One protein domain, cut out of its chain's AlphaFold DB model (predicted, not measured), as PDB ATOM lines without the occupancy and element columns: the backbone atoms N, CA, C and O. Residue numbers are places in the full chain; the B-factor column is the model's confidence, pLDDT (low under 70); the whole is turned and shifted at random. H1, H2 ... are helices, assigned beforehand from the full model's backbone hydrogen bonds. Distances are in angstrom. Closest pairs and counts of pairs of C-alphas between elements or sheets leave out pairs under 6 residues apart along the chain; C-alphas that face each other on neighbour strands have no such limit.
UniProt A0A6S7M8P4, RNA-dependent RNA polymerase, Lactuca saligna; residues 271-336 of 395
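What this domain is: This is residues 271 to 336 of the 395 residues of the protein "RNA-dependent RNA polymerase" of Lactuca saligna (UniProt A0A6S7M8P4). What shape does the model show? Two helices, H1 and H3, lie side by side and run the same way, and H4 packs at a steep slant on a part of H3, residues 307 to 311. The short H2 sits by H4, away from H1 and H3. What is it made of, and how large is it? The printed part has 66 residues, with four named helices in the order H1, H2, H3, H4 and no named strand, and its class is all helix. It is compact and rounded, with a radius of gyration of the C-alphas of 10.7 A and spans of 26 by 22 by 18 A.

How they stand to each other: What does the first helix touch? H1, residues 271 to 281, touches H3, residues 305 to 316, at a shallow tilt of 12 degrees, the same way; their closest C-alphas, of Leu 279 and Tyr 316, are 6.1 A apart. H1 is apart from H2, residues 292 to 296, and from H4, residues 325 to 335. What does H4 touch? With residues 307 to 311 alone, H3 touches H4 at a steep tilt of 59 degrees, opposite ways; the closest C-alphas, of Val 311 and Ile 329, are 6.7 A apart. H2 and H4 only just touch, with 3 pairs of C-alphas within 8 A, the closest being Phe 294 and Val 326 at 5.4 A. How do the backbones run? In H1, H2, H3 and H4 every O i to N i+4 pair is within hydrogen-bond range.

Where its parts are: Where does H1 begin? C-alpha 271 is at (54.648, -55.540, 99.282), and H1 is 15.3 A long. How long are the others? H2 measures 6.1 A, H3 16.8 A and H4 15.2 A, and H4 ends with C-alpha 335 at (48.159, -34.028, 90.721).

The domain as a whole: How far does it reach? The two C-alphas farthest apart, of Gln 301 and Lys 319, are 29.8 A apart. Is it whole and confident? The printed part has no cut, its three links are short, and no printed residue has a pLDDT under 70.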
ATOM      1  N   ASN A 271      56.006 -56.095  99.357       90.31
ATOM      2  CA  ASN A 271      54.648 -55.540  99.282       90.31
ATOM      3  C   ASN A 271      54.371 -54.845  97.936       90.31
ATOM      4  O   ASN A 271      53.287 -55.007  97.374       90.31
ATOM      5  N   ILE A 272      55.361 -54.131  97.394       94.50
ATOM      6  CA  ILE A 272      55.265 -53.447  96.099       94.50
ATOM      7  C   ILE A 272      55.199 -54.475  94.969       94.50
ATOM      8  O   ILE A 272      54.264 -54.446  94.169       94.50
ATOM      9  N   VAL A 273      56.140 -55.426  94.926       94.94
ATOM     10  CA  VAL A 273      56.160 -56.479  93.893       94.94
ATOM     11  C   VAL A 273      54.874 -57.304  93.931       94.94
ATOM     12  O   VAL A 273      54.284 -57.571  92.886       94.94
ATOM     13  N   PHE A 274      54.387 -57.640  95.128       94.88
ATOM     14  CA  PHE A 274      53.132 -58.361  95.316       94.88
ATOM     15  C   PHE A 274      51.952 -57.623  94.671       94.88
ATOM     16  O   PHE A 274      51.174 -58.226  93.931       94.88
ATOM     17  N   LYS A 275      51.834 -56.309  94.906       95.94
ATOM     18  CA  LYS A 275      50.753 -55.496  94.336       95.94
ATOM     19  C   LYS A 275      50.894 -55.319  92.822       95.94
ATOM     20  O   LYS A 275      49.883 -55.365  92.129       95.94
ATOM     21  N   ILE A 276      52.113 -55.191  92.290       97.00
ATOM     22  CA  ILE A 276      52.353 -55.164  90.834       97.00
ATOM     23  C   ILE A 276      51.902 -56.486  90.193       97.00
ATOM     24  O   ILE A 276      51.175 -56.463  89.202       97.00
ATOM     25  N   CYS A 277      52.278 -57.632  90.772       96.94
ATOM     26  CA  CYS A 277      51.811 -58.941  90.313       96.94
ATOM     27  C   CYS A 277      50.281 -59.018  90.308       96.94
ATOM     28  O   CYS A 277      49.707 -59.412  89.294       96.94
ATOM     29  N   ALA A 278      49.622 -58.571  91.381       96.62
ATOM     30  CA  ALA A 278      48.164 -58.524  91.445       96.62
ATOM     31  C   ALA A 278      47.567 -57.665  90.311       96.62
ATOM     32  O   ALA A 278      46.680 -58.123  89.595       96.62
ATOM     33  N   LEU A 279      48.086 -56.455  90.082       97.06
ATOM     34  CA  LEU A 279      47.618 -55.567  89.009       97.06
ATOM     35  C   LEU A 279      47.721 -56.216  87.619       97.06
ATOM     36  O   LEU A 279      46.812 -56.073  86.804       97.06
ATOM     37  N   VAL A 280      48.798 -56.954  87.343       97.06
ATOM     38  CA  VAL A 280      48.961 -57.686  86.074       97.06
ATOM     39  C   VAL A 280      47.993 -58.866  85.984       97.06
ATOM     40  O   VAL A 280      47.335 -59.070  84.964       97.06
ATOM     41  N   GLN A 281      47.902 -59.664  87.047       95.88
ATOM     42  CA  GLN A 281      47.127 -60.906  87.067       95.88
ATOM     43  C   GLN A 281      45.619 -60.665  86.947       95.88
ATOM     44  O   GLN A 281      44.949 -61.482  86.313       95.88
ATOM     45  N   HIS A 282      45.136 -59.545  87.495       93.75
ATOM     46  CA  HIS A 282      43.743 -59.081  87.439       93.75
ATOM     47  C   HIS A 282      43.457 -58.144  86.250       93.75
ATOM     48  O   HIS A 282      42.375 -57.574  86.159       93.75
ATOM     49  N   GLY A 283      44.407 -57.981  85.321       94.00
ATOM     50  CA  GLY A 283      44.189 -57.254  84.066       94.00
ATOM     51  C   GLY A 283      44.137 -55.726  84.182       94.00
ATOM     52  O   GLY A 283      43.724 -55.071  83.225       94.00
ATOM     53  N   CYS A 284      44.576 -55.143  85.301       95.69
ATOM     54  CA  CYS A 284      44.634 -53.691  85.502       95.69
ATOM     55  C   CYS A 284      45.729 -53.036  84.647       95.69
ATOM     56  O   CYS A 284      45.540 -51.929  84.151       95.69
ATOM     57  N   ILE A 285      46.869 -53.715  84.461       96.94
ATOM     58  CA  ILE A 285      47.984 -53.256  83.617       96.94
ATOM     59  C   ILE A 285      48.537 -54.396  82.748       96.94
ATOM     60  O   ILE A 285      48.567 -55.547  83.199       96.94
ATOM     61  N   PRO A 286      49.032 -54.121  81.529       96.88
ATOM     62  CA  PRO A 286      49.658 -55.144  80.698       96.88
ATOM     63  C   PRO A 286      51.062 -55.493  81.198       96.88
ATOM     64  O   PRO A 286      51.957 -54.650  81.211       96.88
ATOM     65  N   GLY A 287      51.284 -56.767  81.524       96.19
ATOM     66  CA  GLY A 287      52.600 -57.281  81.918       96.19
ATOM     67  C   GLY A 287      53.746 -56.966  80.937       96.19
ATOM     68  O   GLY A 287      54.810 -56.558  81.396       96.19
ATOM     69  N   PRO A 288      53.552 -57.060  79.603       96.31
ATOM     70  CA  PRO A 288      54.606 -56.726  78.640       96.31
ATOM     71  C   PRO A 288      55.063 -55.261  78.629       96.31
ATOM     72  O   PRO A 288      56.080 -54.967  78.009       96.31
ATOM     73  N   LEU A 289      54.322 -54.342  79.261       95.81
ATOM     74  CA  LEU A 289      54.668 -52.915  79.317       95.81
ATOM     75  C   LEU A 289      55.472 -52.533  80.568       95.81
ATOM     76  O   LEU A 289      55.767 -51.356  80.765       95.81
ATOM     77  N   LEU A 290      55.809 -53.496  81.429       95.38
ATOM     78  CA  LEU A 290      56.547 -53.233  82.662       95.38
ATOM     79  C   LEU A 290      58.054 -53.201  82.391       95.38
ATOM     80  O   LEU A 290      58.741 -54.220  82.463       95.38
ATOM     81  N   ASP A 291      58.558 -52.014  82.070       92.94
ATOM     82  CA  ASP A 291      59.974 -51.744  81.828       92.94
ATOM     83  C   ASP A 291      60.681 -51.155  83.065       92.94
ATOM     84  O   ASP A 291      60.076 -50.906  84.113       92.94
ATOM     85  N   SER A 292      61.989 -50.904  82.953       93.56
ATOM     86  CA  SER A 292      62.766 -50.263  84.024       93.56
ATOM     87  C   SER A 292      62.177 -48.912  84.438       93.56
ATOM     88  O   SER A 292      62.131 -48.610  85.628       93.56
ATOM     89  N   SER A 293      61.663 -48.130  83.482       94.62
ATOM     90  CA  SER A 293      61.042 -46.825  83.734       94.62
ATOM     91  C   SER A 293      59.824 -46.938  84.652       94.62
ATOM     92  O   SER A 293      59.645 -46.106  85.541       94.62
ATOM     93  N   PHE A 294      58.988 -47.961  84.455       96.69
ATOM     94  CA  PHE A 294      57.861 -48.266  85.331       96.69
ATOM     95  C   PHE A 294      58.329 -48.606  86.748       96.69
ATOM     96  O   PHE A 294      57.849 -48.006  87.711       96.69
ATOM     97  N   PHE A 295      59.289 -49.524  86.894       96.19
ATOM     98  CA  PHE A 295      59.749 -49.951  88.218       96.19
ATOM     99  C   PHE A 295      60.470 -48.834  88.987       96.19
ATOM    100  O   PHE A 295      60.311 -48.736  90.200       96.19
ATOM    101  N   GLU A 296      61.205 -47.950  88.307       95.00
ATOM    102  CA  GLU A 296      61.858 -46.790  88.931       95.00
ATOM    103  C   GLU A 296      60.867 -45.795  89.560       95.00
ATOM    104  O   GLU A 296      61.203 -45.113  90.529       95.00
ATOM    105  N   LEU A 297      59.634 -45.707  89.045       95.75
ATOM    106  CA  LEU A 297      58.574 -44.873  89.633       95.75
ATOM    107  C   LEU A 297      58.019 -45.440  90.948       95.75
ATOM    108  O   LEU A 297      57.299 -44.734  91.662       95.75
ATOM    109  N   LEU A 298      58.339 -46.700  91.245       95.75
ATOM    110  CA  LEU A 298      57.874 -47.463  92.402       95.75
ATOM    111  C   LEU A 298      59.025 -47.802  93.362       95.75
ATOM    112  O   LEU A 298      58.866 -48.651  94.232       95.75
ATOM    113  N   ASP A 299      60.177 -47.146  93.207       94.12
ATOM    114  CA  ASP A 299      61.346 -47.316  94.067       94.12
ATOM    115  C   ASP A 299      61.223 -46.459  95.349       94.12
ATOM    116  O   ASP A 299      61.205 -45.222  95.261       94.12
ATOM    117  N   PRO A 300      61.184 -47.076  96.548       93.00
ATOM    118  CA  PRO A 300      61.129 -46.355  97.820       93.00
ATOM    119  C   PRO A 300      62.336 -45.450  98.094       93.00
ATOM    120  O   PRO A 300      62.245 -44.553  98.928       93.00
ATOM    121  N   GLN A 301      63.470 -45.655  97.416       92.31
ATOM    122  CA  GLN A 301      64.621 -44.751  97.525       92.31
ATOM    123  C   GLN A 301      64.359 -43.407  96.833       92.31
ATOM    124  O   GLN A 301      64.967 -42.395  97.174       92.31
ATOM    125  N   ARG A 302      63.439 -43.384  95.861       90.50
ATOM    126  CA  ARG A 302      63.104 -42.203  95.050       90.50
ATOM    127  C   ARG A 302      61.774 -41.566  95.450       90.50
ATOM    128  O   ARG A 302      61.508 -40.412  95.098       90.50
ATOM    129  N   ARG A 303      60.906 -42.318  96.133       89.75
ATOM    130  CA  ARG A 303      59.534 -41.924  96.481       89.75
ATOM    131  C   ARG A 303      59.141 -42.452  97.857       89.75
ATOM    132  O   ARG A 303      59.510 -43.549  98.242       89.75
ATOM    133  N   HIS A 304      58.328 -41.688  98.582       90.56
ATOM    134  CA  HIS A 304      57.802 -42.127  99.872       90.56
ATOM    135  C   HIS A 304      56.880 -43.350  99.714       90.56
ATOM    136  O   HIS A 304      55.996 -43.344  98.854       90.56
ATOM    137  N   MET A 305      57.035 -44.356 100.585       89.94
ATOM    138  CA  MET A 305      56.294 -45.628 100.527       89.94
ATOM    139  C   MET A 305      54.775 -45.427 100.435       89.94
ATOM    140  O   MET A 305      54.141 -45.947  99.524       89.94
ATOM    141  N   GLY A 306      54.197 -44.591 101.303       88.06
ATOM    142  CA  GLY A 306      52.750 -44.340 101.296       88.06
ATOM    143  C   GLY A 306      52.219 -43.737  99.986       88.06
ATOM    144  O   GLY A 306      51.074 -43.982  99.620       88.06
ATOM    145  N   SER A 307      53.041 -42.991  99.237       89.94
ATOM    146  CA  SER A 307      52.646 -42.488  97.913       89.94
ATOM    147  C   SER A 307      52.637 -43.604  96.871       89.94
ATOM    148  O   SER A 307      51.750 -43.631  96.022       89.94
ATOM    149  N   ILE A 308      53.603 -44.527  96.942       93.25
ATOM    150  CA  ILE A 308      53.667 -45.697  96.058       93.25
ATOM    151  C   ILE A 308      52.450 -46.597  96.302       93.25
ATOM    152  O   ILE A 308      51.749 -46.956  95.357       93.25
ATOM    153  N   GLU A 309      52.159 -46.910  97.566       90.94
ATOM    154  CA  GLU A 309      51.001 -47.723  97.952       90.94
ATOM    155  C   GLU A 309      49.684 -47.082  97.505       90.94
ATOM    156  O   GLU A 309      48.842 -47.758  96.914       90.94
ATOM    157  N   TYR A 310      49.541 -45.764  97.689       90.69
ATOM    158  CA  TYR A 310      48.386 -45.008  97.205       90.69
ATOM    159  C   TYR A 310      48.174 -45.143  95.694       90.69
ATOM    160  O   TYR A 310      47.069 -45.453  95.247       90.69
ATOM    161  N   VAL A 311      49.225 -44.934  94.901       93.62
ATOM    162  CA  VAL A 311      49.127 -44.996  93.438       93.62
ATOM    163  C   VAL A 311      48.818 -46.414  92.961       93.62
ATOM    164  O   VAL A 311      47.969 -46.579  92.088       93.62
ATOM    165  N   LEU A 312      49.450 -47.436  93.545       94.94
ATOM    166  CA  LEU A 312      49.188 -48.834  93.192       94.94
ATOM    167  C   LEU A 312      47.771 -49.280  93.567       94.94
ATOM    168  O   LEU A 312      47.142 -50.022  92.812       94.94
ATOM    169  N   GLU A 313      47.253 -48.827  94.708       92.06
ATOM    170  CA  GLU A 313      45.872 -49.099  95.109       92.06
ATOM    171  C   GLU A 313      44.882 -48.384  94.192       92.06
ATOM    172  O   GLU A 313      43.934 -48.993  93.704       92.06
ATOM    173  N   LYS A 314      45.134 -47.113  93.868       92.69
ATOM    174  CA  LYS A 314      44.286 -46.360  92.942       92.69
ATOM    175  C   LYS A 314      44.269 -46.989  91.546       92.69
ATOM    176  O   LYS A 314      43.209 -47.039  90.928       92.69
ATOM    177  N   LEU A 315      45.409 -47.494  91.070       94.31
ATOM    178  CA  LEU A 315      45.523 -48.169  89.777       94.31
ATOM    179  C   LEU A 315      44.675 -49.451  89.713       94.31
ATOM    180  O   LEU A 315      44.140 -49.771  88.657       94.31
ATOM    181  N   TYR A 316      44.501 -50.145  90.843       92.56
ATOM    182  CA  TYR A 316      43.679 -51.358  90.938       92.56
ATOM    183  C   TYR A 316      42.186 -51.085  90.701       92.56
ATOM    184  O   TYR A 316      41.490 -51.925  90.142       92.56
ATOM    185  N   TYR A 317      41.700 -49.900  91.085       90.81
ATOM    186  CA  TYR A 317      40.300 -49.494  90.901       90.81
ATOM    187  C   TYR A 317      40.043 -48.707  89.612       90.81
ATOM    188  O   TYR A 317      38.934 -48.203  89.411       90.81
ATOM    189  N   VAL A 318      41.039 -48.569  88.732       91.69
ATOM    190  CA  VAL A 318      40.790 -48.020  87.396       91.69
ATOM    191  C   VAL A 318      39.896 -49.005  86.647       91.69
ATOM    192  O   VAL A 318      40.198 -50.191  86.562       91.69
ATOM    193  N   LYS A 319      38.771 -48.500  86.130       85.38
ATOM    194  CA  LYS A 319      37.729 -49.317  85.495       85.38
ATOM    195  C   LYS A 319      38.252 -50.120  84.298       85.38
ATOM    196  O   LYS A 319      37.884 -51.279  84.140       85.38
ATOM    197  N   ASP A 320      39.089 -49.490  83.481       88.06
ATOM    198  CA  ASP A 320      39.640 -50.077  82.262       88.06
ATOM    199  C   ASP A 320      41.128 -50.410  82.447       88.06
ATOM    200  O   ASP A 320      41.818 -49.807  83.271       88.06
ATOM    201  N   CYS A 321      41.650 -51.330  81.633       93.06
ATOM    202  CA  CYS A 321      43.081 -51.630  81.623       93.06
ATOM    203  C   CYS A 321      43.904 -50.366  81.300       93.06
ATOM    204  O   CYS A 321      43.670 -49.684  80.297       93.06
ATOM    205  N   CYS A 322      44.893 -50.053  82.137       96.31
ATOM    206  CA  CYS A 322      45.784 -48.921  81.937       96.31
ATOM    207  C   CYS A 322      46.930 -49.302  80.986       96.31
ATOM    208  O   CYS A 322      47.936 -49.886  81.389       96.31
ATOM    209  N   TYR A 323      46.777 -48.942  79.709       96.00
ATOM    210  CA  TYR A 323      47.757 -49.202  78.645       96.00
ATOM    211  C   TYR A 323      48.979 -48.257  78.641       96.00
ATOM    212  O   TYR A 323      49.911 -48.482  77.879       96.00
ATOM    213  N   ASP A 324      49.002 -47.211  79.472       96.62
ATOM    214  CA  ASP A 324      50.173 -46.335  79.665       96.62
ATOM    215  C   ASP A 324      50.405 -46.086  81.167       96.62
ATOM    216  O   ASP A 324      50.133 -44.995  81.688       96.62
ATOM    217  N   PRO A 325      50.859 -47.119  81.901       96.44
ATOM    218  CA  PRO A 325      50.986 -47.040  83.351       96.44
ATOM    219  C   PRO A 325      52.052 -46.026  83.786       96.44
ATOM    220  O   PRO A 325      51.889 -45.367  84.809       96.44
ATOM    221  N   VAL A 326      53.119 -45.837  83.002       97.19
ATOM    222  CA  VAL A 326      54.196 -44.880  83.307       97.19
ATOM    223  C   VAL A 326      53.670 -43.449  83.299       97.19
ATOM    224  O   VAL A 326      53.917 -42.696  84.248       97.19
ATOM    225  N   ARG A 327      52.952 -43.052  82.241       96.56
ATOM    226  CA  ARG A 327      52.355 -41.716  82.172       96.56
ATOM    227  C   ARG A 327      51.304 -41.534  83.256       96.56
ATOM    228  O   ARG A 327      51.332 -40.517  83.943       96.56
ATOM    229  N   TRP A 328      50.438 -42.529  83.447       96.38
ATOM    230  CA  TRP A 328      49.380 -42.474  84.453       96.38
ATOM    231  C   TRP A 328      49.940 -42.244  85.862       96.38
ATOM    232  O   TRP A 328      49.501 -41.329  86.557       96.38
ATOM    233  N   ILE A 329      50.974 -42.998  86.256       95.94
ATOM    234  CA  ILE A 329      51.636 -42.852  87.560       95.94
ATOM    235  C   ILE A 329      52.280 -41.465  87.702       95.94
ATOM    236  O   ILE A 329      52.148 -40.820  88.744       95.94
ATOM    237  N   LYS A 330      52.968 -40.973  86.662       95.62
ATOM    238  CA  LYS A 330      53.587 -39.636  86.674       95.62
ATOM    239  C   LYS A 330      52.552 -38.527  86.852       95.62
ATOM    240  O   LYS A 330      52.805 -37.588  87.608       95.62
ATOM    241  N   ASP A 331      51.424 -38.622  86.159       94.75
ATOM    242  CA  ASP A 331      50.347 -37.639  86.250       94.75
ATOM    243  C   ASP A 331      49.669 -37.702  87.628       94.75
ATOM    244  O   ASP A 331      49.418 -36.659  88.234       94.75
ATOM    245  N   GLU A 332      49.473 -38.900  88.187       92.69
ATOM    246  CA  GLU A 332      48.926 -39.063  89.537       92.69
ATOM    247  C   GLU A 332      49.840 -38.453  90.606       92.69
ATOM    248  O   GLU A 332      49.362 -37.713  91.468       92.69
ATOM    249  N   TYR A 333      51.155 -38.678  90.518       91.88
ATOM    250  CA  TYR A 333      52.112 -38.064  91.439       91.88
ATOM    251  C   TYR A 333      52.126 -36.535  91.356       91.88
ATOM    252  O   TYR A 333      52.281 -35.889  92.384       91.88
ATOM    253  N   LYS A 334      51.948 -35.937  90.169       90.31
ATOM    254  CA  LYS A 334      51.890 -34.470  90.019       90.31
ATOM    255  C   LYS A 334      50.609 -33.877  90.602       90.31
ATOM    256  O   LYS A 334      50.647 -32.819  91.226       90.31
ATOM    257  N   ASN A 335      49.480 -34.544  90.371       84.62
ATOM    258  CA  ASN A 335      48.159 -34.028  90.721       84.62
ATOM    259  C   ASN A 335      47.803 -34.262  92.196       84.62
ATOM    260  O   ASN A 335      47.016 -33.508  92.765       84.62
ATOM    261  N   ASN A 336      48.388 -35.279  92.835       74.81
ATOM    262  CA  ASN A 336      48.126 -35.637  94.226       74.81
ATOM    263  C   ASN A 336      49.423 -35.680  95.051       74.81
ATOM    264  O   ASN A 336      49.875 -36.731  95.489       74.81
TER     265      ASN A 336